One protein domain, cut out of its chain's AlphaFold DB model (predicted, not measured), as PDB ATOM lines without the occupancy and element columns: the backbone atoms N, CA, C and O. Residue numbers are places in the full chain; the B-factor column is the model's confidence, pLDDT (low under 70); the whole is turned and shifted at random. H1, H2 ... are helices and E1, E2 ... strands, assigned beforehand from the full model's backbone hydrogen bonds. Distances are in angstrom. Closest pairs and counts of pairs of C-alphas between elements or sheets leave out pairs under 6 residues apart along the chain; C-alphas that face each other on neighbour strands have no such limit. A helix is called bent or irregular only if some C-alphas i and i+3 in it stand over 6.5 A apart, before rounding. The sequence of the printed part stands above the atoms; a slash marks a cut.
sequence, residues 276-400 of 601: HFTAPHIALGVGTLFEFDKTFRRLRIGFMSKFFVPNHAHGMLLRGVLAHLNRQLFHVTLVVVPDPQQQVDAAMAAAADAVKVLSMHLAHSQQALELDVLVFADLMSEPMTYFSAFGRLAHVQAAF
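This is residues 276 to 400 of the 601 residues of a protein of Aphanomyces astaci (UniProt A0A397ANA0). A strongly twisted, wholly parallel sheet of five strands forms the core, with short helices loosely set round it: H2 and H3 together to one side, H4 and H5 near each other to the other. Residues 290 to 295, of which 290 to 293 belong to H1, stick out beyond the body. The printed part has 125 residues with five named helices and five named strands, in the order H1 E1 H2 E2 H3 E3 H4 E4 H5 E5; the sheet's order is E3 E2 E1 E4 E5. The class is mixed, helices and strands, and the whole is compact, with a radius of gyration of the C-alphas of 14.2 A and spans of 42 by 32 by 19 A.

H1 is residues 287 to 293, beginning at C-alpha 287 (-27.228, 189.671, 96.697). E1, residues 299 to 305, is 19.5 A long. H2, residues 313 to 324, is 18.1 A long and only just irregular: C-alphas 317 and 320 are 6.6 A apart. E2, residues 330 to 336, is 18.5 A long. H3 is residues 346 to 350, E3 residues 354 to 357 and H4 residues 362 to 365. E4, residues 371 to 376, is 12.5 A long. H5 is residues 383 to 388. E5, residues 394 to 399, is 12.6 A long and ends at C-alpha 399 (-47.697, 177.712, 101.182).

H1 is only just not on the sheet, with 4 pairs of C-alphas within 10 A. E1 and E2 are parallel at 23 degrees, with N 333 and O 301 2.8 A apart; E2 and E3 at 22 degrees, with N 336 and O 356 at 2.8 A. E1 and E4 are parallel at 26 degrees, with N 302 and O 373 at 2.8 A; E4 and E5 at 19 degrees, with N 376 and O 398 at 2.8 A. Strand-helix-strand units, two parallel neighbour strands with a helix between them along the chain, are E1, H2, E2; E2, H3, E3; and E4, H5, E5. E3, H4, E4 is a split unit, with E2 and E1 between its strands. These four crossovers are right-handed. H2, H3 and H5 are on the sheet but only graze it; H4 is not on it. H2 and H3 touch, the closest C-alphas being those of Arg 319 and Met 348, 5.8 A. H4 and H5 are close but not clearly touching, with C-alphas of Leu 362 and Ser 388 closest at 7.3 A. Every O i to N i+4 pair is within hydrogen-bond range in H3 and H5, against 2 of 3 in H1 and 6 of 8 in H2; H4 is too short for one.

The C-alphas farthest apart, those of Lys 294 and Gln 341, are 44.8 A apart. The printed part has no cut, and no link is long. Mean pLDDT of the printed part is 77.7; residues 283 to 296, 313, 360 to 368, 380 to 381 and 400 are under 70.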
ATOM      1  N   HIS A 276     -39.252 183.825 115.801       74.12
ATOM      2  CA  HIS A 276     -38.817 184.776 114.762       74.12
ATOM      3  C   HIS A 276     -37.367 184.545 114.330       74.12
ATOM      4  O   HIS A 276     -36.626 185.468 113.987       74.12
ATOM      5  N   PHE A 277     -36.939 183.289 114.370       79.56
ATOM      6  CA  PHE A 277     -35.612 182.894 113.944       79.56
ATOM      7  C   PHE A 277     -35.421 183.167 112.449       79.56
ATOM      8  O   PHE A 277     -36.235 182.763 111.619       79.56
ATOM      9  N   THR A 278     -34.314 183.817 112.100       82.25
ATOM     10  CA  THR A 278     -33.853 183.935 110.714       82.25
ATOM     11  C   THR A 278     -32.662 183.013 110.525       82.25
ATOM     12  O   THR A 278     -31.676 183.110 111.255       82.25
ATOM     13  N   ALA A 279     -32.752 182.111 109.550       80.75
ATOM     14  CA  ALA A 279     -31.687 181.167 109.271       80.75
ATOM     15  C   ALA A 279     -30.405 181.910 108.836       80.75
ATOM     16  O   ALA A 279     -30.485 182.842 108.030       80.75
ATOM     17  N   PRO A 280     -29.216 181.514 109.335       79.12
ATOM     18  CA  PRO A 280     -27.967 182.237 109.083       79.12
ATOM     19  C   PRO A 280     -27.638 182.448 107.601       79.12
ATOM     20  O   PRO A 280     -27.096 183.490 107.246       79.12
ATOM     21  N   HIS A 281     -28.005 181.503 106.723       75.94
ATOM     22  CA  HIS A 281     -27.765 181.618 105.278       75.94
ATOM     23  C   HIS A 281     -28.606 182.714 104.606       75.94
ATOM     24  O   HIS A 281     -28.249 183.172 103.527       75.94
ATOM     25  N   ILE A 282     -29.675 183.178 105.260       72.56
ATOM     26  CA  ILE A 282     -30.540 184.269 104.790       72.56
ATOM     27  C   ILE A 282     -30.006 185.640 105.212       72.56
ATOM     28  O   ILE A 282     -30.088 186.601 104.449       72.56
ATOM     29  N   ALA A 283     -29.429 185.732 106.415       60.28
ATOM     30  CA  ALA A 283     -28.907 186.979 106.983       60.28
ATOM     31  C   ALA A 283     -27.731 187.584 106.185       60.28
ATOM     32  O   ALA A 283     -27.391 188.746 106.382       60.28
ATOM     33  N   LEU A 284     -27.143 186.823 105.257       57.34
ATOM     34  CA  LEU A 284     -26.070 187.261 104.358       57.34
ATOM     35  C   LEU A 284     -26.566 188.109 103.160       57.34
ATOM     36  O   LEU A 284     -25.745 188.624 102.407       57.34
ATOM     37  N   GLY A 285     -27.885 188.315 103.011       49.44
ATOM     38  CA  GLY A 285     -28.489 189.247 102.046       49.44
ATOM     39  C   GLY A 285     -28.936 188.623 100.714       49.44
ATOM     40  O   GLY A 285     -28.492 187.549 100.318       49.44
ATOM     41  N   VAL A 286     -29.835 189.326 100.008       45.47
ATOM     42  CA  VAL A 286     -30.452 188.931  98.715       45.47
ATOM     43  C   VAL A 286     -29.466 189.020  97.536       45.47
ATOM     44  O   VAL A 286     -29.763 188.548  96.444       45.47
ATOM     45  N   GLY A 287     -28.266 189.581  97.737       45.56
ATOM     46  CA  GLY A 287     -27.228 189.671  96.697       45.56
ATOM     47  C   GLY A 287     -26.838 188.312  96.099       45.56
ATOM     48  O   GLY A 287     -26.492 188.226  94.925       45.56
ATOM     49  N   THR A 288     -27.018 187.231  96.859       47.19
ATOM     50  CA  THR A 288     -26.793 185.848  96.411       47.19
ATOM     51  C   THR A 288     -27.864 185.327  95.441       47.19
ATOM     52  O   THR A 288     -27.599 184.377  94.706       47.19
ATOM     53  N   LEU A 289     -29.055 185.944  95.385       44.97
ATOM     54  CA  LEU A 289     -30.090 185.643  94.383       44.97
ATOM     55  C   LEU A 289     -29.810 186.309  93.024       44.97
ATOM     56  O   LEU A 289     -30.272 185.807  92.008       44.97
ATOM     57  N   PHE A 290     -29.020 187.386  92.971       41.78
ATOM     58  CA  PHE A 290     -28.529 187.965  91.709       41.78
ATOM     59  C   PHE A 290     -27.220 187.308  91.232       41.78
ATOM     60  O   PHE A 290     -26.977 187.205  90.033       41.78
ATOM     61  N   GLU A 291     -26.395 186.781  92.145       44.47
ATOM     62  CA  GLU A 291     -25.311 185.842  91.792       44.47
ATOM     63  C   GLU A 291     -25.838 184.487  91.288       44.47
ATOM     64  O   GLU A 291     -25.121 183.754  90.605       44.47
ATOM     65  N   PHE A 292     -27.105 184.176  91.576       45.41
ATOM     66  CA  PHE A 292     -27.818 182.970  91.147       45.41
ATOM     67  C   PHE A 292     -27.812 182.774  89.627       45.41
ATOM     68  O   PHE A 292     -27.735 181.644  89.154       45.41
ATOM     69  N   ASP A 293     -27.824 183.874  88.871       47.88
ATOM     70  CA  ASP A 293     -27.778 183.870  87.405       47.88
ATOM     71  C   ASP A 293     -26.357 183.602  86.859       47.88
ATOM     72  O   ASP A 293     -26.162 183.259  85.696       47.88
ATOM     73  N   LYS A 294     -25.323 183.725  87.710       45.50
ATOM     74  CA  LYS A 294     -23.904 183.625  87.319       45.50
ATOM     75  C   LYS A 294     -23.247 182.296  87.686       45.50
ATOM     76  O   LYS A 294     -22.251 181.922  87.067       45.50
ATOM     77  N   THR A 295     -23.779 181.562  88.664       53.03
ATOM     78  CA  THR A 295     -23.272 180.238  89.060       53.03
ATOM     79  C   THR A 295     -24.328 179.173  88.792       53.03
ATOM     80  O   THR A 295     -25.361 179.159  89.451       53.03
ATOM     81  N   PHE A 296     -24.066 178.256  87.857       55.19
ATOM     82  CA  PHE A 296     -24.931 177.123  87.488       55.19
ATOM     83  C   PHE A 296     -25.089 176.093  88.641       55.19
ATOM     84  O   PHE A 296     -24.663 174.943  88.539       55.19
ATOM     85  N   ARG A 297     -25.675 176.487  89.781       71.56
ATOM     86  CA  ARG A 297     -26.019 175.589  90.899       71.56
ATOM     87  C   ARG A 297     -27.516 175.285  90.898       71.56
ATOM     88  O   ARG A 297     -28.328 176.158  90.614       71.56
ATOM     89  N   ARG A 298     -27.895 174.050  91.250       82.75
ATOM     90  CA  ARG A 298     -29.310 173.668  91.405       82.75
ATOM     91  C   ARG A 298     -29.943 174.436  92.573       82.75
ATOM     92  O   ARG A 298     -29.337 174.533  93.640       82.75
ATOM     93  N   LEU A 299     -31.171 174.915  92.386       82.19
ATOM     94  CA  LEU A 299     -32.016 175.510  93.427       82.19
ATOM     95  C   LEU A 299     -32.385 174.461  94.476       82.19
ATOM     96  O   LEU A 299     -32.969 173.432  94.140       82.19
ATOM     97  N   ARG A 300     -32.089 174.721  95.749       88.25
ATOM     98  CA  ARG A 300     -32.452 173.840  96.865       88.25
ATOM     99  C   ARG A 300     -33.874 174.155  97.313       88.25
ATOM    100  O   ARG A 300     -34.110 175.177  97.952       88.25
ATOM    101  N   ILE A 301     -34.816 173.284  96.968       90.62
ATOM    102  CA  ILE A 301     -36.231 173.429  97.318       90.62
ATOM    103  C   ILE A 301     -36.595 172.392  98.373       90.62
ATOM    104  O   ILE A 301     -36.351 171.202  98.182       90.62
ATOM    105  N   GLY A 302     -37.204 172.833  99.468       92.62
ATOM    106  CA  GLY A 302     -37.763 171.956 100.488       92.62
ATOM    107  C   GLY A 302     -39.282 171.944 100.457       92.62
ATOM    108  O   GLY A 302     -39.898 172.993 100.312       92.62
ATOM    109  N   PHE A 303     -39.885 170.777 100.658       92.94
ATOM    110  CA  PHE A 303     -41.310 170.645 100.966       92.94
ATOM    111  C   PHE A 303     -41.439 170.167 102.407       92.94
ATOM    112  O   PHE A 303     -40.862 169.136 102.738       92.94
ATOM    113  N   MET A 304     -42.147 170.908 103.262       91.44
ATOM    114  CA  MET A 304     -42.323 170.587 104.680       91.44
ATOM    115  C   MET A 304     -43.716 170.040 104.959       91.44
ATOM    116  O   MET A 304     -44.702 170.685 104.609       91.44
ATOM    117  N   SER A 305     -43.786 168.869 105.593       89.44
ATOM    118  CA  SER A 305     -45.039 168.273 106.059       89.44
ATOM    119  C   SER A 305     -44.793 167.164 107.075       89.44
ATOM    120  O   SER A 305     -43.785 166.456 107.013       89.44
ATOM    121  N   LYS A 306     -45.766 166.938 107.955       87.19
ATOM    122  CA  LYS A 306     -45.883 165.681 108.713       87.19
ATOM    123  C   LYS A 306     -46.516 164.562 107.888       87.19
ATOM    124  O   LYS A 306     -46.295 163.382 108.137       87.19
ATOM    125  N   PHE A 307     -47.308 164.928 106.888       86.94
ATOM    126  CA  PHE A 307     -48.209 164.035 106.172       86.94
ATOM    127  C   PHE A 307     -47.620 163.420 104.900       86.94
ATOM    128  O   PHE A 307     -48.364 162.931 104.047       86.94
ATOM    129  N   PHE A 308     -46.297 163.393 104.758       90.00
ATOM    130  CA  PHE A 308     -45.627 162.602 103.721       90.00
ATOM    131  C   PHE A 308     -45.629 161.116 104.076       90.00
ATOM    132  O   PHE A 308     -44.587 160.480 104.092       90.00
ATOM    133  N   VAL A 309     -46.800 160.576 104.391       87.12
ATOM    134  CA  VAL A 309     -47.045 159.207 104.851       87.12
ATOM    135  C   VAL A 309     -47.963 158.493 103.852       87.12
ATOM    136  O   VAL A 309     -48.645 159.160 103.061       87.12
ATOM    137  N   PRO A 310     -48.021 157.150 103.862       81.94
ATOM    138  CA  PRO A 310     -48.879 156.416 102.940       81.94
ATOM    139  C   PRO A 310     -50.353 156.832 103.051       81.94
ATOM    140  O   PRO A 310     -50.895 156.954 104.148       81.94
ATOM    141  N   ASN A 311     -51.019 156.995 101.903       75.00
ATOM    142  CA  ASN A 311     -52.458 157.285 101.786       75.00
ATOM    143  C   ASN A 311     -52.940 158.585 102.465       75.00
ATOM    144  O   ASN A 311     -54.097 158.666 102.877       75.00
ATOM    145  N   HIS A 312     -52.090 159.614 102.554       78.00
ATOM    146  CA  HIS A 312     -52.510 160.942 103.003       78.00
ATOM    147  C   HIS A 312     -52.644 161.933 101.839       78.00
ATOM    148  O   HIS A 312     -51.785 161.988 100.960       78.00
ATOM    149  N   ALA A 313     -53.693 162.765 101.861       68.31
ATOM    150  CA  ALA A 313     -54.030 163.709 100.790       68.31
ATOM    151  C   ALA A 313     -52.859 164.627 100.384       68.31
ATOM    152  O   ALA A 313     -52.482 164.638  99.214       68.31
ATOM    153  N   HIS A 314     -52.228 165.322 101.342       73.69
ATOM    154  CA  HIS A 314     -51.045 166.164 101.086       73.69
ATOM    155  C   HIS A 314     -49.915 165.403 100.368       73.69
ATOM    156  O   HIS A 314     -49.367 165.893  99.379       73.69
ATOM    157  N   GLY A 315     -49.605 164.181 100.815       75.19
ATOM    158  CA  GLY A 315     -48.597 163.335 100.183       75.19
ATOM    159  C   GLY A 315     -48.982 162.902  98.767       75.19
ATOM    160  O   GLY A 315     -48.175 163.006  97.847       75.19
ATOM    161  N   MET A 316     -50.232 162.482  98.558       76.25
ATOM    162  CA  MET A 316     -50.735 162.054  97.248       76.25
ATOM    163  C   MET A 316     -50.712 163.180  96.207       76.25
ATOM    164  O   MET A 316     -50.323 162.936  95.066       76.25
ATOM    165  N   LEU A 317     -51.077 164.404  96.601       75.75
ATOM    166  CA  LEU A 317     -51.074 165.578  95.722       75.75
ATOM    167  C   LEU A 317     -49.652 165.981  95.314       75.75
ATOM    168  O   LEU A 317     -49.391 166.278  94.149       75.75
ATOM    169  N   LEU A 318     -48.711 165.945  96.260       83.44
ATOM    170  CA  LEU A 318     -47.322 166.328  96.006       83.44
ATOM    171  C   LEU A 318     -46.496 165.241  95.329       83.44
ATOM    172  O   LEU A 318     -45.509 165.558  94.671       83.44
ATOM    173  N   ARG A 319     -46.880 163.967  95.438       81.06
ATOM    174  CA  ARG A 319     -46.107 162.843  94.894       81.06
ATOM    175  C   ARG A 319     -45.812 162.994  93.401       81.06
ATOM    176  O   ARG A 319     -44.685 162.745  92.979       81.06
ATOM    177  N   GLY A 320     -46.796 163.433  92.614       77.50
ATOM    178  CA  GLY A 320     -46.617 163.690  91.182       77.50
ATOM    179  C   GLY A 320     -45.665 164.857  90.908       77.50
ATOM    180  O   GLY A 320     -44.776 164.733  90.067       77.50
ATOM    181  N   VAL A 321     -45.805 165.952  91.659       83.25
ATOM    182  CA  VAL A 321     -44.946 167.144  91.549       83.25
ATOM    183  C   VAL A 321     -43.498 166.795  91.885       83.25
ATOM    184  O   VAL A 321     -42.594 167.062  91.095       83.25
ATOM    185  N   LEU A 322     -43.278 166.131  93.020       86.75
ATOM    186  CA  LEU A 322     -41.958 165.691  93.459       86.75
ATOM    187  C   LEU A 322     -41.310 164.792  92.405       86.75
ATOM    188  O   LEU A 322     -40.180 165.054  92.007       86.75
ATOM    189  N   ALA A 323     -42.031 163.801  91.878       83.69
ATOM    190  CA  ALA A 323     -41.483 162.870  90.895       83.69
ATOM    191  C   ALA A 323     -41.046 163.535  89.572       83.69
ATOM    192  O   ALA A 323     -40.103 163.054  88.948       83.69
ATOM    193  N   HIS A 324     -41.683 164.636  89.154       86.44
ATOM    194  CA  HIS A 324     -41.470 165.235  87.824       86.44
ATOM    195  C   HIS A 324     -40.770 166.602  87.830       86.44
ATOM    196  O   HIS A 324     -40.463 167.129  86.762       86.44
ATOM    197  N   LEU A 325     -40.486 167.186  89.000       84.00
ATOM    198  CA  LEU A 325     -39.697 168.418  89.099       84.00
ATOM    199  C   LEU A 325     -38.349 168.279  88.364       84.00
ATOM    200  O   LEU A 325     -37.642 167.278  88.506       84.00
ATOM    201  N   ASN A 326     -37.963 169.289  87.580       82.12
ATOM    202  CA  ASN A 326     -36.747 169.212  86.771       82.12
ATOM    203  C   ASN A 326     -35.487 169.158  87.656       82.12
ATOM    204  O   ASN A 326     -35.038 170.174  88.184       82.12
ATOM    205  N   ARG A 327     -34.868 167.975  87.760       84.38
ATOM    206  CA  ARG A 327     -33.668 167.749  88.578       84.38
ATOM    207  C   ARG A 327     -32.396 168.384  88.038       84.38
ATOM    208  O   ARG A 327     -31.407 168.430  88.756       84.38
ATOM    209  N   GLN A 328     -32.395 168.895  86.810       80.00
ATOM    210  CA  GLN A 328     -31.285 169.714  86.316       80.00
ATOM    211  C   GLN A 328     -31.302 171.117  86.930       80.00
ATOM    212  O   GLN A 328     -30.242 171.716  87.078       80.00
ATOM    213  N   LEU A 329     -32.483 171.603  87.323       73.88
ATOM    214  CA  LEU A 329     -32.681 172.930  87.909       73.88
ATOM    215  C   LEU A 329     -32.833 172.878  89.431       73.88
ATOM    216  O   LEU A 329     -32.374 173.786  90.115       73.88
ATOM    217  N   PHE A 330     -33.441 171.817  89.967       86.00
ATOM    218  CA  PHE A 330     -33.837 171.734  91.372       86.00
ATOM    219  C   PHE A 330     -33.199 170.543  92.092       86.00
ATOM    220  O   PHE A 330     -33.142 169.434  91.564       86.00
ATOM    221  N   HIS A 331     -32.758 170.779  93.323       90.12
ATOM    222  CA  HIS A 331     -32.455 169.764  94.323       90.12
ATOM    223  C   HIS A 331     -33.601 169.750  95.341       90.12
ATOM    224  O   HIS A 331     -33.832 170.746  96.027       90.12
ATOM    225  N   VAL A 332     -34.339 168.645  95.409       93.44
ATOM    226  CA  VAL A 332     -35.602 168.541  96.144       93.44
ATOM    227  C   VAL A 332     -35.388 167.818  97.471       93.44
ATOM    228  O   VAL A 332     -34.996 166.655  97.500       93.44
ATOM    229  N   THR A 333     -35.694 168.491  98.578       94.38
ATOM    230  CA  THR A 333     -35.621 167.935  99.934       94.38
ATOM    231  C   THR A 333     -37.018 167.771 100.529       94.38
ATOM    232  O   THR A 333     -37.803 168.718 100.553       94.38
ATOM    233  N   LEU A 334     -37.335 166.597 101.075       93.88
ATOM    234  CA  LEU A 334     -38.483 166.447 101.971       93.88
ATOM    235  C   LEU A 334     -38.074 166.835 103.382       93.88
ATOM    236  O   LEU A 334     -37.170 166.236 103.956       93.88
ATOM    237  N   VAL A 335     -38.756 167.817 103.949       92.69
ATOM    238  CA  VAL A 335     -38.583 168.251 105.329       92.69
ATOM    239  C   VAL A 335     -39.719 167.652 106.150       92.69
ATOM    240  O   VAL A 335     -40.872 168.055 106.052       92.69
ATOM    241  N   VAL A 336     -39.408 166.626 106.926       90.88
ATOM    242  CA  VAL A 336     -40.410 165.780 107.570       90.88
ATOM    243  C   VAL A 336     -40.536 166.168 109.030       90.88
ATOM    244  O   VAL A 336     -39.565 166.085 109.784       90.88
ATOM    245  N   VAL A 337     -41.739 166.545 109.449       87.69
ATOM    246  CA  VAL A 337     -42.049 166.662 110.876       87.69
ATOM    247  C   VAL A 337     -42.160 165.241 111.449       87.69
ATOM    248  O   VAL A 337     -42.941 164.446 110.926       87.69
ATOM    249  N   PRO A 338     -41.375 164.879 112.480       81.62
ATOM    250  CA  PRO A 338     -41.346 163.516 113.006       81.62
ATOM    251  C   PRO A 338     -42.708 163.069 113.564       81.62
ATOM    252  O   PRO A 338     -43.327 163.769 114.364       81.62
ATOM    253  N   ASP A 339     -43.128 161.854 113.202       80.38
ATOM    254  CA  ASP A 339     -44.236 161.135 113.835       80.38
ATOM    255  C   ASP A 339     -43.747 159.749 114.302       80.38
ATOM    256  O   ASP A 339     -43.310 158.947 113.477       80.38
ATOM    257  N   PRO A 340     -43.808 159.420 115.605       75.75
ATOM    258  CA  PRO A 340     -43.415 158.100 116.104       75.75
ATOM    259  C   PRO A 340     -44.255 156.937 115.556       75.75
ATOM    260  O   PRO A 340     -43.821 155.789 115.618       75.75
ATOM    261  N   GLN A 341     -45.472 157.208 115.081       77.25
ATOM    262  CA  GLN A 341     -46.438 156.198 114.648       77.25
ATOM    263  C   GLN A 341     -46.440 155.981 113.135       77.25
ATOM    264  O   GLN A 341     -47.023 155.002 112.666       77.25
ATOM    265  N   GLN A 342     -45.827 156.882 112.363       78.88
ATOM    266  CA  GLN A 342     -45.905 156.865 110.905       78.88
ATOM    267  C   GLN A 342     -44.545 157.135 110.271       78.88
ATOM    268  O   GLN A 342     -43.808 158.028 110.674       78.88
ATOM    269  N   GLN A 343     -44.216 156.346 109.252       85.69
ATOM    270  CA  GLN A 343     -42.999 156.521 108.467       85.69
ATOM    271  C   GLN A 343     -43.296 157.273 107.176       85.69
ATOM    272  O   GLN A 343     -44.415 157.231 106.659       85.69
ATOM    273  N   VAL A 344     -42.261 157.930 106.648       89.50
ATOM    274  CA  VAL A 344     -42.332 158.618 105.359       89.50
ATOM    275  C   VAL A 344     -42.693 157.616 104.264       89.50
ATOM    276  O   VAL A 344     -42.134 156.520 104.212       89.50
ATOM    277  N   ASP A 345     -43.612 157.992 103.377       90.81
ATOM    278  CA  ASP A 345     -43.979 157.202 102.211       90.81
ATOM    279  C   ASP A 345     -42.738 156.927 101.352       90.81
ATOM    280  O   ASP A 345     -42.051 157.844 100.890       90.81
ATOM    281  N   ALA A 346     -42.450 155.644 101.131       90.19
ATOM    282  CA  ALA A 346     -41.234 155.215 100.453       90.19
ATOM    283  C   ALA A 346     -41.135 155.748  99.016       90.19
ATOM    284  O   ALA A 346     -40.036 156.020  98.535       90.19
ATOM    285  N   ALA A 347     -42.266 155.928  98.327       87.25
ATOM    286  CA  ALA A 347     -42.261 156.447  96.968       87.25
ATOM    287  C   ALA A 347     -42.022 157.958  96.937       87.25
ATOM    288  O   ALA A 347     -41.376 158.442  96.012       87.25
ATOM    289  N   MET A 348     -42.495 158.701  97.940       90.56
ATOM    290  CA  MET A 348     -42.150 160.115  98.095       90.56
ATOM    291  C   MET A 348     -40.679 160.297  98.457       90.56
ATOM    292  O   MET A 348     -40.010 161.132  97.855       90.56
ATOM    293  N   ALA A 349     -40.160 159.488  99.385       92.00
ATOM    294  CA  ALA A 349     -38.745 159.500  99.746       92.00
ATOM    295  C   ALA A 349     -37.848 159.189  98.536       92.00
ATOM    296  O   ALA A 349     -36.869 159.892  98.308       92.00
ATOM    297  N   ALA A 350     -38.215 158.193  97.722       90.62
ATOM    298  CA  ALA A 350     -37.504 157.862  96.485       90.62
ATOM    299  C   ALA A 350     -37.631 158.948  95.402       90.62
ATOM    300  O   ALA A 350     -36.766 159.067  94.538       90.62
ATOM    301  N   ALA A 351     -38.707 159.737  95.440       88.38
ATOM    302  CA  ALA A 351     -38.935 160.856  94.538       88.38
ATOM    303  C   ALA A 351     -38.262 162.155  95.006       88.38
ATOM    304  O   ALA A 351     -38.493 163.185  94.388       88.38
ATOM    305  N   ALA A 352     -37.454 162.155  96.067       92.88
ATOM    306  CA  ALA A 352     -36.718 163.323  96.543       92.88
ATOM    307  C   ALA A 352     -35.205 163.064  96.527       92.88
ATOM    308  O   ALA A 352     -34.760 161.926  96.645       92.88
ATOM    309  N   ASP A 353     -34.409 164.122  96.384       93.38
ATOM    310  CA  ASP A 353     -32.946 164.028  96.421       93.38
ATOM    311  C   ASP A 353     -32.427 163.868  97.861       93.38
ATOM    312  O   ASP A 353     -31.361 163.295  98.084       93.38
ATOM    313  N   ALA A 354     -33.187 164.360  98.844       92.94
ATOM    314  CA  ALA A 354     -32.892 164.213 100.263       92.94
ATOM    315  C   ALA A 354     -34.169 164.153 101.113       92.94
ATOM    316  O   ALA A 354     -35.201 164.733 100.771       92.94
ATOM    317  N   VAL A 355     -34.077 163.497 102.271       92.50
ATOM    318  CA  VAL A 355     -35.117 163.502 103.308       92.50
ATOM    319  C   VAL A 355     -34.485 163.960 104.613       92.50
ATOM    320  O   VAL A 355     -33.514 163.375 105.087       92.50
ATOM    321  N   LYS A 356     -35.043 165.013 105.202       90.00
ATOM    322  CA  LYS A 356     -34.577 165.616 106.442       90.00
ATOM    323  C   LYS A 356     -35.688 165.586 107.477       90.00
ATOM    324  O   LYS A 356     -36.654 166.335 107.384       90.00
ATOM    325  N   VAL A 357     -35.533 164.722 108.473       87.81
ATOM    326  CA  VAL A 357     -36.461 164.630 109.603       87.81
ATOM    327  C   VAL A 357     -36.089 165.689 110.636       87.81
ATOM    328  O   VAL A 357     -34.931 165.789 111.046       87.81
ATOM    329  N   LEU A 358     -37.060 166.509 111.026       83.94
ATOM    330  CA  LEU A 358     -36.873 167.579 111.999       83.94
ATOM    331  C   LEU A 358     -36.733 167.035 113.425       83.94
ATOM    332  O   LEU A 358     -37.149 165.923 113.743       83.94
ATOM    333  N   SER A 359     -36.181 167.863 114.311       77.06
ATOM    334  CA  SER A 359     -36.262 167.633 115.754       77.06
ATOM    335  C   SER A 359     -37.655 167.994 116.281       77.06
ATOM    336  O   SER A 359     -38.284 168.928 115.791       77.06
ATOM    337  N   MET A 360     -38.096 167.316 117.345       67.06
ATOM    338  CA  MET A 360     -39.290 167.695 118.119       67.06
ATOM    339  C   MET A 360     -39.126 169.042 118.851       67.06
ATOM    340  O   MET A 360     -40.100 169.592 119.358       67.06
ATOM    341  N   HIS A 361     -37.903 169.578 118.927       69.44
ATOM    342  CA  HIS A 361     -37.624 170.897 119.487       69.44
ATOM    343  C   HIS A 361     -37.464 171.938 118.376       69.44
ATOM    344  O   HIS A 361     -36.507 171.885 117.603       69.44
ATOM    345  N   LEU A 362     -38.363 172.926 118.358       64.75
ATOM    346  CA  LEU A 362     -38.447 173.946 117.309       64.75
ATOM    347  C   LEU A 362     -37.139 174.742 117.110       64.75
ATOM    348  O   LEU A 362     -36.718 174.972 115.984       64.75
ATOM    349  N   ALA A 363     -36.430 175.080 118.190       59.38
ATOM    350  CA  ALA A 363     -35.146 175.790 118.107       59.38
ATOM    351  C   ALA A 363     -34.042 174.976 117.395       59.38
ATOM    352  O   ALA A 363     -33.136 175.545 116.790       59.38
ATOM    353  N   HIS A 364     -34.123 173.642 117.439       61.59
ATOM    354  CA  HIS A 364     -33.185 172.747 116.757       61.59
ATOM    355  C   HIS A 364     -33.638 172.396 115.335       61.59
ATOM    356  O   HIS A 364     -32.800 172.109 114.486       61.59
ATOM    357  N   SER A 365     -34.946 172.417 115.050       60.78
ATOM    358  CA  SER A 365     -35.482 172.120 113.714       60.78
ATOM    359  C   SER A 365     -35.245 173.244 112.701       60.78
ATOM    360  O   SER A 365     -35.289 173.001 111.499       60.78
ATOM    361  N   GLN A 366     -34.989 174.463 113.178       61.94
ATOM    362  CA  GLN A 366     -34.783 175.652 112.350       61.94
ATOM    363  C   GLN A 366     -33.338 175.803 111.841       61.94
ATOM    364  O   GLN A 366     -33.095 176.476 110.836       61.94
ATOM    365  N   GLN A 367     -32.366 175.167 112.497       59.66
ATOM    366  CA  GLN A 367     -30.961 175.236 112.108       59.66
ATOM    367  C   GLN A 367     -30.641 174.148 111.067       59.66
ATOM    368  O   GLN A 367     -30.923 172.967 111.257       59.66
ATOM    369  N   ALA A 368     -30.017 174.563 109.961       60.22
ATOM    370  CA  ALA A 368     -29.443 173.720 108.905       60.22
ATOM    371  C   ALA A 368     -30.362 173.221 107.769       60.22
ATOM    372  O   ALA A 368     -30.018 172.229 107.131       60.22
ATOM    373  N   LEU A 369     -31.502 173.846 107.458       73.75
ATOM    374  CA  LEU A 369     -32.231 173.480 106.226       73.75
ATOM    375  C   LEU A 369     -31.492 173.924 104.950       73.75
ATOM    376  O   LEU A 369     -31.532 173.199 103.963       73.75
ATOM    377  N   GLU A 370     -30.800 175.068 104.990       82.31
ATOM    378  CA  GLU A 370     -30.076 175.665 103.852       82.31
ATOM    379  C   GLU A 370     -30.860 175.619 102.528       82.31
ATOM    380  O   GLU A 370     -30.354 175.213 101.484       82.31
ATOM    381  N   LEU A 371     -32.130 176.009 102.569       85.94
ATOM    382  CA  LEU A 371     -32.995 176.001 101.395       85.94
ATOM    383  C   LEU A 371     -33.029 177.380 100.739       85.94
ATOM    384  O   LEU A 371     -33.043 178.406 101.427       85.94
ATOM    385  N   ASP A 372     -33.088 177.383  99.409       82.50
ATOM    386  CA  ASP A 372     -33.369 178.575  98.611       82.50
ATOM    387  C   ASP A 372     -34.890 178.843  98.612       82.50
ATOM    388  O   ASP A 372     -35.326 179.976  98.823       82.50
ATOM    389  N   VAL A 373     -35.701 177.782  98.495       86.31
ATOM    390  CA  VAL A 373     -37.170 177.833  98.584       86.31
ATOM    391  C   VAL A 373     -37.677 176.813  99.605       86.31
ATOM    392  O   VAL A 373     -37.265 175.655  99.572       86.31
ATOM    393  N   LEU A 374     -38.599 177.204 100.483       90.06
ATOM    394  CA  LEU A 374     -39.313 176.295 101.384       90.06
ATOM    395  C   LEU A 374     -40.820 176.381 101.144       90.06
ATOM    396  O   LEU A 374     -41.417 177.450 101.234       90.06
ATOM    397  N   VAL A 375     -41.431 175.238 100.875       90.25
ATOM    398  CA  VAL A 375     -42.861 175.089 100.651       90.25
ATOM    399  C   VAL A 375     -43.488 174.396 101.862       90.25
ATOM    400  O   VAL A 375     -43.191 173.234 102.130       90.25
ATOM    401  N   PHE A 376     -44.369 175.081 102.584       88.62
ATOM    402  CA  PHE A 376     -45.168 174.505 103.667       88.62
ATOM    403  C   PHE A 376     -46.391 173.803 103.075       88.62
ATOM    404  O   PHE A 376     -47.260 174.451 102.488       88.62
ATOM    405  N   ALA A 377     -46.452 172.478 103.192       85.94
ATOM    406  CA  ALA A 377     -47.491 171.686 102.542       85.94
ATOM    407  C   ALA A 377     -48.753 171.481 103.392       85.94
ATOM    408  O   ALA A 377     -49.756 171.020 102.859       85.94
ATOM    409  N   ASP A 378     -48.712 171.812 104.686       79.19
ATOM    410  CA  ASP A 378     -49.789 171.555 105.650       79.19
ATOM    411  C   ASP A 378     -49.898 172.632 106.750       79.19
ATOM    412  O   ASP A 378     -50.239 172.329 107.895       79.19
ATOM    413  N   LEU A 379     -49.644 173.901 106.397       71.25
ATOM    414  CA  LEU A 379     -49.475 175.038 107.320       71.25
ATOM    415  C   LEU A 379     -50.585 175.179 108.384       71.25
ATOM    416  O   LEU A 379     -50.297 175.586 109.504       71.25
ATOM    417  N   MET A 380     -51.834 174.829 108.057       62.34
ATOM    418  CA  MET A 380     -52.996 174.904 108.965       62.34
ATOM    419  C   MET A 380     -53.368 173.574 109.636       62.34
ATOM    420  O   MET A 380     -54.231 173.536 110.511       62.34
ATOM    421  N   SER A 381     -52.753 172.467 109.224       65.94
ATOM    422  CA  SER A 381     -53.101 171.117 109.689       65.94
ATOM    423  C   SER A 381     -52.094 170.547 110.686       65.94
ATOM    424  O   SER A 381     -52.380 169.535 111.328       65.94
ATOM    425  N   GLU A 382     -50.927 171.179 110.835       78.81
ATOM    426  CA  GLU A 382     -49.856 170.677 111.685       78.81
ATOM    427  C   GLU A 382     -49.148 171.805 112.466       78.81
ATOM    428  O   GLU A 382     -48.645 172.758 111.865       78.81
ATOM    429  N   PRO A 383     -49.108 171.729 113.815       74.81
ATOM    430  CA  PRO A 383     -48.540 172.785 114.649       74.81
ATOM    431  C   PRO A 383     -47.061 173.101 114.400       74.81
ATOM    432  O   PRO A 383     -46.695 174.271 114.449       74.81
ATOM    433  N   MET A 384     -46.194 172.113 114.164       78.00
ATOM    434  CA  MET A 384     -44.770 172.372 113.913       78.00
ATOM    435  C   MET A 384     -44.551 173.094 112.583       78.00
ATOM    436  O   MET A 384     -43.759 174.035 112.550       78.00
ATOM    437  N   THR A 385     -45.265 172.733 111.517       79.38
ATOM    438  CA  THR A 385     -45.269 173.450 110.238       79.38
ATOM    439  C   THR A 385     -45.784 174.879 110.438       79.38
ATOM    440  O   THR A 385     -45.121 175.824 110.010       79.38
ATOM    441  N   TYR A 386     -46.904 175.056 111.156       80.94
ATOM    442  CA  TYR A 386     -47.467 176.373 111.482       80.94
ATOM    443  C   TYR A 386     -46.462 177.268 112.217       80.94
ATOM    444  O   TYR A 386     -46.167 178.381 111.785       80.94
ATOM    445  N   PHE A 387     -45.891 176.775 113.321       79.88
ATOM    446  CA  PHE A 387     -44.959 177.553 114.133       79.88
ATOM    447  C   PHE A 387     -43.611 177.781 113.437       79.88
ATOM    448  O   PHE A 387     -42.965 178.800 113.678       79.88
ATOM    449  N   SER A 388     -43.197 176.881 112.541       81.44
ATOM    450  CA  SER A 388     -41.980 177.051 111.737       81.44
ATOM    451  C   SER A 388     -42.096 178.198 110.732       81.44
ATOM    452  O   SER A 388     -41.085 178.825 110.424       81.44
ATOM    453  N   ALA A 389     -43.305 178.515 110.260       83.50
ATOM    454  CA  ALA A 389     -43.523 179.579 109.282       83.50
ATOM    455  C   ALA A 389     -43.381 181.003 109.837       83.50
ATOM    456  O   ALA A 389     -43.211 181.935 109.053       83.50
ATOM    457  N   PHE A 390     -43.386 181.180 111.165       79.88
ATOM    458  CA  PHE A 390     -43.015 182.455 111.800       79.88
ATOM    459  C   PHE A 390     -41.530 182.789 111.618       79.88
ATOM    460  O   PHE A 390     -41.143 183.957 111.662       79.88
ATOM    461  N   GLY A 391     -40.698 181.766 111.405       81.81
ATOM    462  CA  GLY A 391     -39.283 181.923 111.117       81.81
ATOM    463  C   GLY A 391     -39.025 182.170 109.632       81.81
ATOM    464  O   GLY A 391     -39.791 181.769 108.753       81.81
ATOM    465  N   ARG A 392     -37.883 182.789 109.336       85.62
ATOM    466  CA  ARG A 392     -37.346 182.907 107.980       85.62
ATOM    467  C   ARG A 392     -36.309 181.808 107.754       85.62
ATOM    468  O   ARG A 392     -35.129 181.988 108.041       85.62
ATOM    469  N   LEU A 393     -36.760 180.661 107.261       85.50
ATOM    470  CA  LEU A 393     -35.983 179.428 107.092       85.50
ATOM    471  C   LEU A 393     -35.428 179.230 105.670       85.50
ATOM    472  O   LEU A 393     -34.515 178.427 105.477       85.50
ATOM    473  N   ALA A 394     -35.954 179.962 104.686       83.56
ATOM    474  CA  ALA A 394     -35.493 179.991 103.295       83.56
ATOM    475  C   ALA A 394     -35.619 181.406 102.700       83.56
ATOM    476  O   ALA A 394     -36.318 182.252 103.269       83.56
ATOM    477  N   HIS A 395     -34.955 181.669 101.566       75.00
ATOM    478  CA  HIS A 395     -35.017 182.981 100.898       75.00
ATOM    479  C   HIS A 395     -36.430 183.264 100.386       75.00
ATOM    480  O   HIS A 395     -36.949 184.366 100.561       75.00
ATOM    481  N   VAL A 396     -37.072 182.238  99.828       78.12
ATOM    482  CA  VAL A 396     -38.486 182.246  99.455       78.12
ATOM    483  C   VAL A 396     -39.216 181.210 100.299       78.12
ATOM    484  O   VAL A 396     -38.791 180.060 100.393       78.12
ATOM    485  N   GLN A 397     -40.328 181.608 100.912       82.44
ATOM    486  CA  GLN A 397     -41.229 180.691 101.606       82.44
ATOM    487  C   GLN A 397     -42.606 180.769 100.962       82.44
ATOM    488  O   GLN A 397     -43.091 181.866 100.698       82.44
ATOM    489  N   ALA A 398     -43.223 179.620 100.717       78.50
ATOM    490  CA  ALA A 398     -44.525 179.517 100.074       78.50
ATOM    491  C   ALA A 398     -45.413 178.520 100.822       78.50
ATOM    492  O   ALA A 398     -44.917 177.561 101.411       78.50
ATOM    493  N   ALA A 399     -46.726 178.719 100.772       78.69
ATOM    494  CA  ALA A 399     -47.697 177.712 101.182       78.69
ATOM    495  C   ALA A 399     -48.160 176.945  99.933       78.69
ATOM    496  O   ALA A 399     -48.527 177.560  98.936       78.69
ATOM    497  N   PHE A 400     -48.100 175.610  99.961       65.88
ATOM    498  CA  PHE A 400     -48.539 174.760  98.840       65.88
ATOM    499  C   PHE A 400     -50.063 174.671  98.738       65.88
ATOM    500  O   PHE A 400     -50.609 174.457  97.660       65.88
TER     501      PHE A 400